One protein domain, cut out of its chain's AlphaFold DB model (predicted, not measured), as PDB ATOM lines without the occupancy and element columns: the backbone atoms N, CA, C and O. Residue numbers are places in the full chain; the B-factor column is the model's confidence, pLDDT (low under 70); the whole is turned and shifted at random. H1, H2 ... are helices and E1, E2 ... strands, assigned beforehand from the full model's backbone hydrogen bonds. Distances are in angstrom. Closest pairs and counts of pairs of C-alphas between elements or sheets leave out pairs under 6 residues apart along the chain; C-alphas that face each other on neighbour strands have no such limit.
ATOM      1  N   VAL A  24     -30.622 -22.863  35.096       95.69
ATOM      2  CA  VAL A  24     -32.028 -22.683  35.472       95.69
ATOM      3  C   VAL A  24     -32.241 -23.262  36.867       95.69
ATOM      4  O   VAL A  24     -31.697 -24.318  37.197       95.69
ATOM      5  N   ALA A  25     -33.022 -22.552  37.676       97.00
ATOM      6  CA  ALA A  25     -33.582 -23.038  38.926       97.00
ATOM      7  C   ALA A  25     -35.097 -23.157  38.743       97.00
ATOM      8  O   ALA A  25     -35.748 -22.188  38.363       97.00
ATOM      9  N   VAL A  26     -35.643 -24.348  38.973       97.50
ATOM     10  CA  VAL A  26     -37.090 -24.572  39.027       97.50
ATOM     11  C   VAL A  26     -37.466 -24.692  40.493       97.50
ATOM     12  O   VAL A  26     -36.925 -25.560  41.179       97.50
ATOM     13  N   VAL A  27     -38.350 -23.814  40.961       98.31
ATOM     14  CA  VAL A  27     -38.765 -23.731  42.366       98.31
ATOM     15  C   VAL A  27     -40.280 -23.877  42.451       98.31
ATOM     16  O   VAL A  27     -41.007 -23.254  41.678       98.31
ATOM     17  N   SER A  28     -40.755 -24.702  43.377       98.00
ATOM     18  CA  SER A  28     -42.184 -24.914  43.635       98.00
ATOM     19  C   SER A  28     -42.444 -25.159  45.121       98.00
ATOM     20  O   SER A  28     -41.527 -25.594  45.814       98.00
ATOM     21  N   PRO A  29     -43.672 -24.949  45.630       97.75
ATOM     22  CA  PRO A  29     -44.037 -25.397  46.974       97.75
ATOM     23  C   PRO A  29     -43.746 -26.888  47.154       97.75
ATOM     24  O   PRO A  29     -44.021 -27.678  46.245       97.75
ATOM     25  N   SER A  30     -43.203 -27.275  48.308       97.56
ATOM     26  CA  SER A  30     -42.986 -28.692  48.597       97.56
ATOM     27  C   SER A  30     -44.281 -29.371  49.040       97.56
ATOM     28  O   SER A  30     -45.141 -28.774  49.686       97.56
ATOM     29  N   ALA A  31     -44.408 -30.661  48.733       94.75
ATOM     30  CA  ALA A  31     -45.449 -31.511  49.311       94.75
ATOM     31  C   ALA A  31     -45.046 -32.095  50.681       94.75
ATOM     32  O   ALA A  31     -45.862 -32.758  51.329       94.75
ATOM     33  N   ARG A  32     -43.788 -31.914  51.112       95.19
ATOM     34  CA  ARG A  32     -43.281 -32.453  52.381       95.19
ATOM     35  C   ARG A  32     -43.563 -31.478  53.531       95.19
ATOM     36  O   ARG A  32     -43.230 -30.309  53.401       95.19
ATOM     37  N   PRO A  33     -44.111 -31.934  54.672       92.25
ATOM     38  CA  PRO A  33     -44.445 -31.042  55.787       92.25
ATOM     39  C   PRO A  33     -43.258 -30.301  56.424       92.25
ATOM     40  O   PRO A  33     -43.466 -29.307  57.110       92.25
ATOM     41  N   ASP A  34     -42.037 -30.812  56.264       94.75
ATOM     42  CA  ASP A  34     -40.798 -30.286  56.846       94.75
ATOM     43  C   ASP A  34     -39.919 -29.528  55.835       94.75
ATOM     44  O   ASP A  34     -38.767 -29.206  56.134       94.75
ATOM     45  N   VAL A  35     -40.452 -29.251  54.642       97.81
ATOM     46  CA  VAL A  35     -39.782 -28.527  53.561       97.81
ATOM     47  C   VAL A  35     -40.714 -27.429  53.069       97.81
ATOM     48  O   VAL A  35     -41.892 -27.672  52.826       97.81
ATOM     49  N   ASP A  36     -40.180 -26.230  52.878       98.31
ATOM     50  CA  ASP A  36     -40.960 -25.102  52.383       98.31
ATOM     51  C   ASP A  36     -41.096 -25.155  50.851       98.31
ATOM     52  O   ASP A  36     -42.194 -25.049  50.300       98.31
ATOM     53  N   VAL A  37     -39.982 -25.378  50.143       98.69
ATOM     54  CA  VAL A  37     -39.943 -25.426  48.672       98.69
ATOM     55  C   VAL A  37     -39.070 -26.556  48.126       98.69
ATOM     56  O   VAL A  37     -38.040 -26.917  48.697       98.69
ATOM     57  N   ASP A  38     -39.464 -27.077  46.971       98.19
ATOM     58  CA  ASP A  38     -38.656 -27.971  46.148       98.19
ATOM     59  C   ASP A  38     -37.839 -27.150  45.142       98.19
ATOM     60  O   ASP A  38     -38.342 -26.203  44.535       98.19
ATOM     61  N   TYR A  39     -36.581 -27.535  44.938       97.75
ATOM     62  CA  TYR A  39     -35.636 -26.896  44.025       97.75
ATOM     63  C   TYR A  39     -34.998 -27.929  43.096       97.75
ATOM     64  O   TYR A  39     -34.322 -28.854  43.546       97.75
ATOM     65  N   THR A  40     -35.156 -27.724  41.789       95.88
ATOM     66  CA  THR A  40     -34.452 -28.483  40.748       95.88
ATOM     67  C   THR A  40     -33.459 -27.580  40.028       95.88
ATOM     68  O   THR A  40     -33.840 -26.585  39.404       95.88
ATOM     69  N   PHE A  41     -32.182 -27.942  40.074       93.56
ATOM     70  CA  PHE A  41     -31.139 -27.332  39.264       93.56
ATOM     71  C   PHE A  41     -31.102 -27.952  37.866       93.56
ATOM     72  O   PHE A  41     -31.148 -29.175  37.715       93.56
ATOM     73  N   VAL A  42     -30.942 -27.101  36.853       93.19
ATOM     74  CA  VAL A  42     -30.714 -27.513  35.466       93.19
ATOM     75  C   VAL A  42     -29.491 -26.786  34.921       93.19
ATOM     76  O   VAL A  42     -29.474 -25.554  34.803       93.19
ATOM     77  N   GLN A  43     -28.463 -27.543  34.546       90.19
ATOM     78  CA  GLN A  43     -27.350 -27.014  33.766       90.19
ATOM     79  C   GLN A  43     -27.707 -27.113  32.285       90.19
ATOM     80  O   GLN A  43     -27.962 -28.201  31.777       90.19
ATOM     81  N   VAL A  44     -27.693 -25.984  31.577       90.44
ATOM     82  CA  VAL A  44     -27.921 -25.973  30.127       90.44
ATOM     83  C   VAL A  44     -26.572 -25.931  29.418       90.44
ATOM     84  O   VAL A  44     -25.691 -25.152  29.798       90.44
ATOM     85  N   ALA A  45     -26.377 -26.801  28.427       86.44
ATOM     86  CA  ALA A  45     -25.159 -26.810  27.629       86.44
ATOM     87  C   ALA A  45     -25.127 -25.583  26.705       86.44
ATOM     88  O   ALA A  45     -26.120 -25.243  26.067       86.44
ATOM     89  N   VAL A  46     -23.993 -24.888  26.631       86.56
ATOM     90  CA  VAL A  46     -23.807 -23.777  25.683       86.56
ATOM     91  C   VAL A  46     -23.546 -24.368  24.299       86.56
ATOM     92  O   VAL A  46     -22.756 -25.302  24.187       86.56
ATOM     93  N   GLY A  47     -24.221 -23.854  23.268       82.56
ATOM     94  CA  GLY A  47     -24.110 -24.356  21.895       82.56
ATOM     95  C   GLY A  47     -24.785 -25.706  21.628       82.56
ATOM     96  O   GLY A  47     -24.897 -26.098  20.479       82.56
ATOM     97  N   HIS A  48     -25.293 -26.418  22.634       83.69
ATOM     98  CA  HIS A  48     -25.898 -27.736  22.427       83.69
ATOM     99  C   HIS A  48     -27.303 -27.813  23.020       83.69
ATOM    100  O   HIS A  48     -27.569 -27.270  24.090       83.69
ATOM    101  N   GLU A  49     -28.188 -28.553  22.356       88.38
ATOM    102  CA  GLU A  49     -29.584 -28.763  22.767       88.38
ATOM    103  C   GLU A  49     -29.702 -29.857  23.838       88.38
ATOM    104  O   GLU A  49     -30.463 -30.813  23.720       88.38
ATOM    105  N   THR A  50     -28.894 -29.746  24.891       86.75
ATOM    106  CA  THR A  50     -28.846 -30.720  25.984       86.75
ATOM    107  C   THR A  50     -28.928 -30.029  27.339       86.75
ATOM    108  O   THR A  50     -28.454 -28.902  27.529       86.75
ATOM    109  N   ILE A  51     -29.552 -30.723  28.289       90.19
ATOM    110  CA  ILE A  51     -29.653 -30.311  29.687       90.19
ATOM    111  C   ILE A  51     -29.095 -31.407  30.590       90.19
ATOM    112  O   ILE A  51     -29.205 -32.591  30.279       90.19
ATOM    113  N   ASP A  52     -28.521 -31.002  31.716       85.25
ATOM    114  CA  ASP A  52     -28.006 -31.891  32.750       85.25
ATOM    115  C   ASP A  52     -28.731 -31.613  34.077       85.25
ATOM    116  O   ASP A  52     -28.735 -30.485  34.583       85.25
ATOM    117  N   LEU A  53     -29.368 -32.664  34.600       87.69
ATOM    118  CA  LEU A  53     -30.135 -32.697  35.850       87.69
ATOM    119  C   LEU A  53     -29.432 -33.526  36.940       87.69
ATOM    120  O   LEU A  53     -29.996 -33.724  38.013       87.69
ATOM    121  N   SER A  54     -28.231 -34.047  36.678       75.94
ATOM    122  CA  SER A  54     -27.564 -35.042  37.531       75.94
ATOM    123  C   SER A  54     -26.966 -34.481  38.824       75.94
ATOM    124  O   SER A  54     -26.515 -35.246  39.674       75.94
ATOM    125  N   GLY A  55     -26.923 -33.159  38.991       71.12
ATOM    126  CA  GLY A  55     -26.218 -32.535  40.104       71.12
ATOM    127  C   GLY A  55     -26.911 -31.306  40.670       71.12
ATOM    128  O   GLY A  55     -27.868 -30.782  40.114       71.12
ATOM    129  N   ASN A  56     -26.369 -30.821  41.784       78.75
ATOM    130  CA  ASN A  56     -26.754 -29.559  42.409       78.75
ATOM    131  C   ASN A  56     -25.760 -28.434  42.049       78.75
ATOM    132  O   ASN A  56     -24.546 -28.657  41.936       78.75
ATOM    133  N   CYS A  57     -26.259 -27.201  41.956       82.75
ATOM    134  CA  CYS A  57     -25.459 -25.984  41.966       82.75
ATOM    135  C   CYS A  57     -25.733 -25.175  43.238       82.75
ATOM    136  O   CYS A  57     -26.733 -24.467  43.326       82.75
ATOM    137  N   GLY A  58     -24.802 -25.229  44.195       80.81
ATOM    138  CA  GLY A  58     -24.943 -24.489  45.453       80.81
ATOM    139  C   GLY A  58     -25.009 -22.966  45.271       80.81
ATOM    140  O   GLY A  58     -25.764 -22.318  45.975       80.81
ATOM    141  N   ASN A  59     -24.309 -22.398  44.280       90.06
ATOM    142  CA  ASN A  59     -24.362 -20.949  44.018       90.06
ATOM    143  C   ASN A  59     -25.735 -20.494  43.497       90.06
ATOM    144  O   ASN A  59     -26.124 -19.362  43.729       90.06
ATOM    145  N   MET A  60     -26.444 -21.352  42.753       92.06
ATOM    146  CA  MET A  60     -27.828 -21.062  42.354       92.06
ATOM    147  C   MET A  60     -28.788 -21.308  43.510       92.06
ATOM    148  O   MET A  60     -29.776 -20.592  43.624       92.06
ATOM    149  N   CYS A  61     -28.485 -22.304  44.353       91.06
ATOM    150  CA  CYS A  61     -29.289 -22.609  45.525       91.06
ATOM    151  C   CYS A  61     -29.463 -21.363  46.384       91.06
ATOM    152  O   CYS A  61     -30.604 -21.020  46.609       91.06
ATOM    153  N   SER A  62     -28.394 -20.613  46.695       94.06
ATOM    154  CA  SER A  62     -28.435 -19.440  47.594       94.06
ATOM    155  C   SER A  62     -29.394 -18.301  47.203       94.06
ATOM    156  O   SER A  62     -29.499 -17.320  47.934       94.06
ATOM    157  N   GLY A  63     -30.025 -18.365  46.026       96.19
ATOM    158  CA  GLY A  63     -31.093 -17.451  45.615       96.19
ATOM    159  C   GLY A  63     -32.509 -18.024  45.761       96.19
ATOM    160  O   GLY A  63     -33.469 -17.295  45.532       96.19
ATOM    161  N   VAL A  64     -32.666 -19.298  46.127       98.12
ATOM    162  CA  VAL A  64     -33.950 -20.009  46.203       98.12
ATOM    163  C   VAL A  64     -34.756 -19.550  47.410       98.12
ATOM    164  O   VAL A  64     -35.943 -19.284  47.254       98.12
ATOM    165  N   GLY A  65     -34.140 -19.412  48.588       98.12
ATOM    166  CA  GLY A  65     -34.792 -18.865  49.778       98.12
ATOM    167  C   GLY A  65     -35.317 -17.443  49.545       98.12
ATOM    168  O   GLY A  65     -36.517 -17.216  49.713       98.12
ATOM    169  N   PRO A  66     -34.468 -16.500  49.084       98.00
ATOM    170  CA  PRO A  66     -34.900 -15.167  48.671       98.00
ATOM    171  C   PRO A  66     -36.050 -15.177  47.656       98.00
ATOM    172  O   PRO A  66     -37.077 -14.542  47.891       98.00
ATOM    173  N   PHE A  67     -35.917 -15.951  46.574       98.44
ATOM    174  CA  PHE A  67     -36.943 -16.077  45.539       98.44
ATOM    175  C   PHE A  67     -38.270 -16.595  46.103       98.44
ATOM    176  O   PHE A  67     -39.328 -16.046  45.812       98.44
ATOM    177  N   ALA A  68     -38.229 -17.628  46.945       98.44
ATOM    178  CA  ALA A  68     -39.422 -18.225  47.531       98.44
ATOM    179  C   ALA A  68     -40.196 -17.237  48.419       98.44
ATOM    180  O   ALA A  68     -41.427 -17.260  48.426       98.44
ATOM    181  N   ILE A  69     -39.491 -16.351  49.127       98.12
ATOM    182  CA  ILE A  69     -40.109 -15.279  49.916       98.12
ATOM    183  C   ILE A  69     -40.686 -14.192  48.997       98.12
ATOM    184  O   ILE A  69     -41.833 -13.787  49.177       98.12
ATOM    185  N   GLN A  70     -39.921 -13.743  47.996       97.69
ATOM    186  CA  GLN A  70     -40.333 -12.688  47.059       97.69
ATOM    187  C   GLN A  70     -41.568 -13.078  46.228       97.69
ATOM    188  O   GLN A  70     -42.452 -12.251  46.015       97.69
ATOM    189  N   GLU A  71     -41.663 -14.341  45.814       97.88
ATOM    190  CA  GLU A  71     -42.799 -14.880  45.052       97.88
ATOM    191  C   GLU A  71     -43.965 -15.347  45.944       97.88
ATOM    192  O   GLU A  71     -44.972 -15.859  45.450       97.88
ATOM    193  N   GLY A  72     -43.851 -15.203  47.268       97.06
ATOM    194  CA  GLY A  72     -44.901 -15.584  48.214       97.06
ATOM    195  C   GLY A  72     -45.129 -17.094  48.342       97.06
ATOM    196  O   GLY A  72     -46.177 -17.510  48.838       97.06
ATOM    197  N   LEU A  73     -44.164 -17.920  47.924       97.69
ATOM    198  CA  LEU A  73     -44.164 -19.365  48.187       97.69
ATOM    199  C   LEU A  73     -43.926 -19.650  49.673       97.69
ATOM    200  O   LEU A  73     -44.429 -20.638  50.205       97.69
ATOM    201  N   VAL A  74     -43.179 -18.766  50.339       97.75
ATOM    202  CA  VAL A  74     -42.898 -18.798  51.773       97.75
ATOM    203  C   VAL A  74     -43.229 -17.436  52.360       97.75
ATOM    204  O   VAL A  74     -42.734 -16.415  51.895       97.75
ATOM    205  N   VAL A  75     -44.065 -17.412  53.397       96.69
ATOM    206  CA  VAL A  75     -44.516 -16.166  54.026       96.69
ATOM    207  C   VAL A  75     -43.847 -16.016  55.391       96.69
ATOM    208  O   VAL A  75     -44.132 -16.812  56.291       96.69
ATOM    209  N   PRO A  76     -42.984 -15.004  55.585       96.94
ATOM    210  CA  PRO A  76     -42.400 -14.737  56.889       96.94
ATOM    211  C   PRO A  76     -43.465 -14.400  57.942       96.94
ATOM    212  O   PRO A  76     -44.436 -13.697  57.639       96.94
ATOM    213  N   PRO A  77     -43.296 -14.845  59.201       95.25
ATOM    214  CA  PRO A  77     -44.213 -14.465  60.262       95.25
ATOM    215  C   PRO A  77     -44.109 -12.957  60.560       95.25
ATOM    216  O   PRO A  77     -43.032 -12.368  60.413       95.25
ATOM    217  N   PRO A  78     -45.200 -12.306  61.014       94.19
ATOM    218  CA  PRO A  78     -45.184 -10.880  61.325       94.19
ATOM    219  C   PRO A  78     -44.075 -10.508  62.318       94.19
ATOM    220  O   PRO A  78     -43.968 -11.099  63.391       94.19
ATOM    221  N   GLY A  79     -43.269  -9.504  61.966       94.12
ATOM    222  CA  GLY A  79     -42.162  -9.019  62.798       94.12
ATOM    223  C   GLY A  79     -40.874  -9.847  62.723       94.12
ATOM    224  O   GLY A  79     -39.942  -9.561  63.472       94.12
ATOM    225  N   ALA A  80     -40.788 -10.852  61.845       96.12
ATOM    226  CA  ALA A  80     -39.544 -11.579  61.614       96.12
ATOM    227  C   ALA A  80     -38.458 -10.672  61.012       96.12
ATOM    228  O   ALA A  80     -38.705  -9.933  60.063       96.12
ATOM    229  N   HIS A  81     -37.239 -10.774  61.544       96.62
ATOM    230  CA  HIS A  81     -36.047 -10.099  61.009       96.62
ATOM    231  C   HIS A  81     -35.126 -11.040  60.225       96.62
ATOM    232  O   HIS A  81     -34.231 -10.589  59.516       96.62
ATOM    233  N   SER A  82     -35.352 -12.346  60.342       97.62
ATOM    234  CA  SER A  82     -34.715 -13.384  59.542       97.62
ATOM    235  C   SER A  82     -35.653 -14.582  59.423       97.62
ATOM    236  O   SER A  82     -36.532 -14.767  60.270       97.62
ATOM    237  N   LEU A  83     -35.452 -15.402  58.397       97.94
ATOM    238  CA  LEU A  83     -36.208 -16.631  58.184       97.94
ATOM    239  C   LEU A  83     -35.293 -17.736  57.659       97.94
ATOM    240  O   LEU A  83     -34.530 -17.507  56.726       97.94
ATOM    241  N   ASP A  84     -35.408 -18.925  58.245       98.38
ATOM    242  CA  ASP A  84     -34.810 -20.143  57.704       98.38
ATOM    243  C   ASP A  84     -35.783 -20.762  56.702       98.38
ATOM    244  O   ASP A  84     -36.861 -21.211  57.088       98.38
ATOM    245  N   VAL A  85     -35.397 -20.798  55.429       98.31
ATOM    246  CA  VAL A  85     -36.146 -21.471  54.365       98.31
ATOM    247  C   VAL A  85     -35.566 -22.865  54.157       98.31
ATOM    248  O   VAL A  85     -34.380 -23.018  53.852       98.31
ATOM    249  N   ARG A  86     -36.394 -23.894  54.328       98.38
ATOM    250  CA  ARG A  86     -36.052 -25.304  54.124       98.38
ATOM    251  C   ARG A  86     -36.335 -25.700  52.686       98.38
ATOM    252  O   ARG A  86     -37.475 -25.692  52.230       98.38
ATOM    253  N   ILE A  87     -35.285 -26.090  51.984       98.25
ATOM    254  CA  ILE A  87     -35.300 -26.334  50.546       98.25
ATOM    255  C   ILE A  87     -34.946 -27.795  50.299       98.25
ATOM    256  O   ILE A  87     -33.871 -28.249  50.692       98.25
ATOM    257  N   LEU A  88     -35.808 -28.535  49.607       96.50
ATOM    258  CA  LEU A  88     -35.464 -29.860  49.107       96.50
ATOM    259  C   LEU A  88     -34.825 -29.724  47.731       96.50
ATOM    260  O   LEU A  88     -35.491 -29.383  46.757       96.50
ATOM    261  N   ASN A  89     -33.545 -30.062  47.620       93.88
ATOM    262  CA  ASN A  89     -32.933 -30.241  46.314       93.88
ATOM    263  C   ASN A  89     -33.417 -31.565  45.704       93.88
ATOM    264  O   ASN A  89     -33.097 -32.639  46.211       93.88
ATOM    265  N   THR A  90     -34.160 -31.500  44.605       93.50
ATOM    266  CA  THR A  90     -34.742 -32.679  43.947       93.50
ATOM    267  C   THR A  90     -33.708 -33.486  43.156       93.50
ATOM    268  O   THR A  90     -33.896 -34.688  42.984       93.50
ATOM    269  N   ASN A  91     -32.597 -32.873  42.723       88.25
ATOM    270  CA  ASN A  91     -31.512 -33.571  42.026       88.25
ATOM    271  C   ASN A  91     -30.785 -34.557  42.953       88.25
ATOM    272  O   ASN A  91     -30.365 -35.620  42.509       88.25
ATOM    273  N   THR A  92     -30.615 -34.203  44.233       85.56
ATOM    274  CA  THR A  92     -29.861 -35.006  45.219       85.56
ATOM    275  C   THR A  92     -30.726 -35.586  46.337       85.56
ATOM    276  O   THR A  92     -30.235 -36.363  47.154       85.56
ATOM    277  N   ASN A  93     -32.005 -35.207  46.402       89.19
ATOM    278  CA  ASN A  93     -32.921 -35.524  47.499       89.19
ATOM    279  C   ASN A  93     -32.355 -35.123  48.881       89.19
ATOM    280  O   ASN A  93     -32.571 -35.816  49.878       89.19
ATOM    281  N   ARG A  94     -31.597 -34.019  48.937       89.88
ATOM    282  CA  ARG A  94     -31.005 -33.470  50.169       89.88
ATOM    283  C   ARG A  94     -31.637 -32.140  50.533       89.88
ATOM    284  O   ARG A  94     -31.940 -31.332  49.657       89.88
ATOM    285  N   CYS A  95     -31.788 -31.916  51.834       94.38
ATOM    286  CA  CYS A  95     -32.307 -30.665  52.358       94.38
ATOM    287  C   CYS A  95     -31.185 -29.638  52.534       94.38
ATOM    288  O   CYS A  95     -30.078 -29.951  52.980       94.38
ATOM    289  N   ILE A  96     -31.499 -28.399  52.191       95.56
ATOM    290  CA  ILE A  96     -30.658 -27.222  52.357       95.56
ATOM    291  C   ILE A  96     -31.468 -26.222  53.180       95.56
ATOM    292  O   ILE A  96     -32.682 -26.131  53.017       95.56
ATOM    293  N   ILE A  97     -30.816 -25.509  54.091       97.88
ATOM    294  CA  ILE A  97     -31.424 -24.401  54.824       97.88
ATOM    295  C   ILE A  97     -30.752 -23.113  54.380       97.88
ATOM    296  O   ILE A  97     -29.522 -23.021  54.404       97.88
ATOM    297  N   GLU A  98     -31.563 -22.129  54.015       98.19
ATOM    298  CA  GLU A  98     -31.117 -20.769  53.742       98.19
ATOM    299  C   GLU A  98     -31.666 -19.822  54.794       98.19
ATOM    300  O   GLU A  98     -32.876 -19.638  54.891       98.19
ATOM    301  N   THR A  99     -30.777 -19.213  55.574       98.38
ATOM    302  CA  THR A  99     -31.155 -18.132  56.485       98.38
ATOM    303  C   THR A  99     -31.113 -16.818  55.715       98.38
ATOM    304  O   THR A  99     -30.037 -16.363  55.318       98.38
ATOM    305  N   VAL A 100     -32.286 -16.220  55.515       98.25
ATOM    306  CA  VAL A 100     -32.493 -14.974  54.768       98.25
ATOM    307  C   VAL A 100     -32.797 -13.838  55.741       98.25
ATOM    308  O   VAL A 100     -33.664 -13.978  56.605       98.25
ATOM    309  N   GLU A 101     -32.108 -12.703  55.611       97.94
ATOM    310  CA  GLU A 101     -32.431 -11.495  56.377       97.94
ATOM    311  C   GLU A 101     -33.643 -10.764  55.793       97.94
ATOM    312  O   GLU A 101     -33.807 -10.645  54.576       97.94
ATOM    313  N   LEU A 102     -34.469 -10.212  56.681       97.88
ATOM    314  CA  LEU A 102     -35.679  -9.479  56.327       97.88
ATOM    315  C   LEU A 102     -35.584  -8.005  56.747       97.88
ATOM    316  O   LEU A 102     -34.849  -7.609  57.666       97.88
ATOM    317  N   ASP A 103     -36.310  -7.147  56.042       95.38
ATOM    318  CA  ASP A 103     -36.488  -5.748  56.411       95.38
ATOM    319  C   ASP A 103     -37.655  -5.550  57.401       95.38
ATOM    320  O   ASP A 103     -38.287  -6.498  57.865       95.38
ATOM    321  N   GLY A 104     -37.935  -4.296  57.770       92.50
ATOM    322  CA  GLY A 104     -39.021  -3.970  58.704       92.50
ATOM    323  C   GLY A 104     -40.431  -4.277  58.179       92.50
ATOM    324  O   GLY A 104     -41.380  -4.242  58.959       92.50
ATOM    325  N   TYR A 105     -40.569  -4.578  56.887       91.81
ATOM    326  CA  TYR A 105     -41.818  -4.942  56.222       91.81
ATOM    327  C   TYR A 105     -41.926  -6.455  55.976       91.81
ATOM    328  O   TYR A 105     -42.891  -6.903  55.353       91.81
ATOM    329  N   GLY A 106     -40.955  -7.245  56.453       93.00
ATOM    330  CA  GLY A 106     -40.896  -8.687  56.220       93.00
ATOM    331  C   GLY A 106     -40.502  -9.062  54.789       93.00
ATOM    332  O   GLY A 106     -40.756 -10.188  54.377       93.00
ATOM    333  N   GLN A 107     -39.918  -8.137  54.019       95.62
ATOM    334  CA  GLN A 107     -39.393  -8.404  52.678       95.62
ATOM    335  C   GLN A 107     -37.925  -8.817  52.751       95.62
ATOM    336  O   GLN A 107     -37.224  -8.464  53.700       95.62
ATOM    337  N   VAL A 108     -37.441  -9.540  51.739       97.75
ATOM    338  CA  VAL A 108     -36.021  -9.904  51.636       97.75
ATOM    339  C   VAL A 108     -35.157  -8.647  51.622       97.75
ATOM    340  O   VAL A 108     -35.342  -7.750  50.798       97.75
ATOM    341  N   ARG A 109     -34.168  -8.598  52.513       97.38
ATOM    342  CA  ARG A 109     -33.157  -7.546  52.517       97.38
ATOM    343  C   ARG A 109     -32.063  -7.893  51.511       97.38
ATOM    344  O   ARG A 109     -31.195  -8.697  51.802       97.38
ATOM    345  N   GLU A 110     -32.064  -7.262  50.340       95.69
ATOM    346  CA  GLU A 110     -31.018  -7.510  49.329       95.69
ATOM    347  C   GLU A 110     -29.722  -6.729  49.614       95.69
ATOM    348  O   GLU A 110     -28.611  -7.232  49.425       95.69
ATOM    349  N   ALA A 111     -29.852  -5.490  50.096       95.50
ATOM    350  CA  ALA A 111     -28.716  -4.626  50.396       95.50
ATOM    351  C   ALA A 111     -28.037  -5.011  51.720       95.50
ATOM    352  O   ALA A 111     -28.693  -5.200  52.744       95.50
ATOM    353  N   GLY A 112     -26.706  -5.027  51.725       95.19
ATOM    354  CA  GLY A 112     -25.904  -5.298  52.913       95.19
ATOM    355  C   GLY A 112     -24.436  -4.949  52.701       95.19
ATOM    356  O   GLY A 112     -24.070  -4.310  51.714       95.19
ATOM    357  N   SER A 113     -23.595  -5.333  53.656       96.38
ATOM    358  CA  SER A 113     -22.155  -5.045  53.663       96.38
ATOM    359  C   SER A 113     -21.285  -6.293  53.504       96.38
ATOM    360  O   SER A 113     -20.060  -6.193  53.586       96.38
ATOM    361  N   HIS A 114     -21.891  -7.464  53.279       96.00
ATOM    362  CA  HIS A 114     -21.162  -8.716  53.141       96.00
ATOM    363  C   HIS A 114     -20.570  -8.835  51.733       96.00
ATOM    364  O   HIS A 114     -21.262  -8.622  50.736       96.00
ATOM    365  N   PHE A 115     -19.287  -9.185  51.650       94.69
ATOM    366  CA  PHE A 115     -18.575  -9.396  50.392       94.69
ATOM    367  C   PHE A 115     -18.240 -10.871  50.221       94.69
ATOM    368  O   PHE A 115     -17.659 -11.482  51.115       94.69
ATOM    369  N   ILE A 116     -18.512 -11.405  49.030       91.69
ATOM    370  CA  ILE A 116     -18.037 -12.726  48.618       91.69
ATOM    371  C   ILE A 116     -17.054 -12.586  47.446       91.69
ATOM    372  O   ILE A 116     -17.337 -11.855  46.491       91.69
ATOM    373  N   PRO A 117     -15.891 -13.266  47.476       88.94
ATOM    374  CA  PRO A 117     -14.950 -13.238  46.362       88.94
ATOM    375  C   PRO A 117     -15.608 -13.638  45.034       88.94
ATOM    376  O   PRO A 117     -16.275 -14.667  44.934       88.94
ATOM    377  N   GLY A 118     -15.398 -12.826  43.997       86.94
ATOM    378  CA  GLY A 118     -15.981 -13.023  42.664       86.94
ATOM    379  C   GLY A 118     -17.256 -12.218  42.390       86.94
ATOM    380  O   GLY A 118     -17.628 -12.085  41.225       86.94
ATOM    381  N   VAL A 119     -17.880 -11.615  43.409       90.75
ATOM    382  CA  VAL A 119     -18.982 -10.653  43.239       90.75
ATOM    383  C   VAL A 119     -18.466  -9.237  43.489       90.75
ATOM    384  O   VAL A 119     -17.740  -8.984  44.447       90.75
ATOM    385  N   LYS A 120     -18.789  -8.303  42.583       91.44
ATOM    386  CA  LYS A 120     -18.217  -6.943  42.586       91.44
ATOM    387  C   LYS A 120     -18.797  -6.033  43.671       91.44
ATOM    388  O   LYS A 120     -18.104  -5.131  44.131       91.44
ATOM    389  N   SER A 121     -20.062  -6.228  44.026       94.44
ATOM    390  CA  SER A 121     -20.800  -5.419  44.997       94.44
ATOM    391  C   SER A 121     -21.129  -6.238  46.245       94.44
ATOM    392  O   SER A 121     -21.322  -7.449  46.126       94.44
ATOM    393  N   PRO A 122     -21.228  -5.605  47.424       96.75
ATOM    394  CA  PRO A 122     -21.717  -6.289  48.609       96.75
ATOM    395  C   PRO A 122     -23.229  -6.531  48.531       96.75
ATOM    396  O   PRO A 122     -23.932  -5.901  47.737       96.75
ATOM    397  N   GLY A 123     -23.718  -7.415  49.394       96.50
ATOM    398  CA  GLY A 123     -25.139  -7.696  49.595       96.50
ATOM    399  C   GLY A 123     -25.425  -8.106  51.038       96.50
ATOM    400  O   GLY A 123     -24.525  -8.079  51.888       96.50
ATOM    401  N   SER A 124     -26.677  -8.453  51.332       96.62
ATOM    402  CA  SER A 124     -27.003  -9.160  52.576       96.62
ATOM    403  C   SER A 124     -26.416 -10.574  52.549       96.62
ATOM    404  O   SER A 124     -26.265 -11.191  51.492       96.62
ATOM    405  N   GLU A 125     -26.020 -11.065  53.719       96.25
ATOM    406  CA  GLU A 125     -25.483 -12.411  53.874       96.25
ATOM    407  C   GLU A 125     -26.624 -13.433  53.822       96.25
ATOM    408  O   GLU A 125     -27.560 -13.365  54.614       96.25
ATOM    409  N   ILE A 126     -26.508 -14.423  52.934       96.50
ATOM    410  CA  ILE A 126     -27.360 -15.614  52.952       96.50
ATOM    411  C   ILE A 126     -26.536 -16.770  53.505       96.50
ATOM    412  O   ILE A 126     -25.568 -17.213  52.879       96.50
ATOM    413  N   LYS A 127     -26.912 -17.268  54.684       96.19
ATOM    414  CA  LYS A 127     -26.247 -18.434  55.278       96.19
ATOM    415  C   LYS A 127     -26.862 -19.689  54.690       96.19
ATOM    416  O   LYS A 127     -28.067 -19.886  54.795       96.19
ATOM    417  N   VAL A 128     -26.028 -20.535  54.095       96.25
ATOM    418  CA  VAL A 128     -26.464 -21.770  53.436       96.25
ATOM    419  C   VAL A 128     -25.918 -22.968  54.201       96.25
ATOM    420  O   VAL A 128     -24.704 -23.168  54.267       96.25
ATOM    421  N   ALA A 129     -26.807 -23.787  54.757       95.06
ATOM    422  CA  ALA A 129     -26.462 -25.023  55.447       95.06
ATOM    423  C   ALA A 129     -26.932 -26.238  54.639       95.06
ATOM    424  O   ALA A 129     -28.109 -26.371  54.318       95.06
ATOM    425  N   PHE A 130     -26.011 -27.151  54.335       93.00
ATOM    426  CA  PHE A 130     -26.321 -28.421  53.678       93.00
ATOM    427  C   PHE A 130     -26.537 -29.486  54.753       93.00
ATOM    428  O   PHE A 130     -25.601 -29.807  55.486       93.00
ATOM    429  N   LEU A 131     -27.754 -30.020  54.857       92.62
ATOM    430  CA  LEU A 131     -28.085 -31.042  55.848       92.62
ATOM    431  C   LEU A 131     -27.671 -32.425  55.345       92.62
ATOM    432  O   LEU A 131     -27.946 -32.774  54.196       92.62
TER     433      LEU A 131
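Overview. This is residues 24 to 131 of the 289 residues of an uncharacterized protein of Stachybotrys chlorohalonata (strain IBT 40285) (UniProt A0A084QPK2). A strongly twisted sheet of five strands curls round one short helix, H2, while H1 sits beside the strands at the sheet's level. Residues 45 to 50, the tip of the loop after E2, stick out, and a long loop of residues 102 to 126 joins E4 to E5. The printed part has 108 residues, with 45 in named elements, under half, in the order E1 E2 H1 H2 E3 E4 E5; the mixed sheet runs E1 E2 E3 E4 E5, and the class is mixed, helices and strands. It is compact, with a radius of gyration of the C-alphas of 14.6 A and spans of 45 by 38 by 24 A.

Along the chain. E1, residues 24 to 29, begins at C-alpha 24 (-32.028, -22.683, 35.472). E2 is residues 37 to 44, 22.1 A long. H1 is residues 58 to 61 and H2 residues 64 to 70, 9.8 A. E3, residues 82 to 89, spans 21.5 A and E4, residues 94 to 101, 22.9 A. E5, residues 127 to 130, ends at C-alpha 130 (-26.321, -28.421, 53.678).

Arrangement. The hairpin E1 and E2 is antiparallel, with N 26 and O 40 at 2.9 A. E2 and E3 are parallel, with N 39 and O 88 at 2.8 A; with H1 and H2 between, they form a strand-helix-strand unit with a right-handed crossover. E3, E4 and E5 form a meander, each strand the antiparallel neighbour of the one before, with N 85 and O 98 at 2.8 A and N 97 and O 129 at 2.8 A. H2 is on the sheet; its closest C-alphas to E3 are Gly 65 and Val 85, 5.4 A. H1 has a height over the sheet of 3.1 A. Every O i to N i+4 pair of H2 is within hydrogen-bond range; H1 is too short for one.

Size, cuts and confidence. The C-alphas farthest apart, of His 48 and Gly 79, are 47.4 A apart. The printed part has no cut. The links E2 to H1, H2 to E3 and E4 to E5 are long. No printed residue is under 70 in pLDDT.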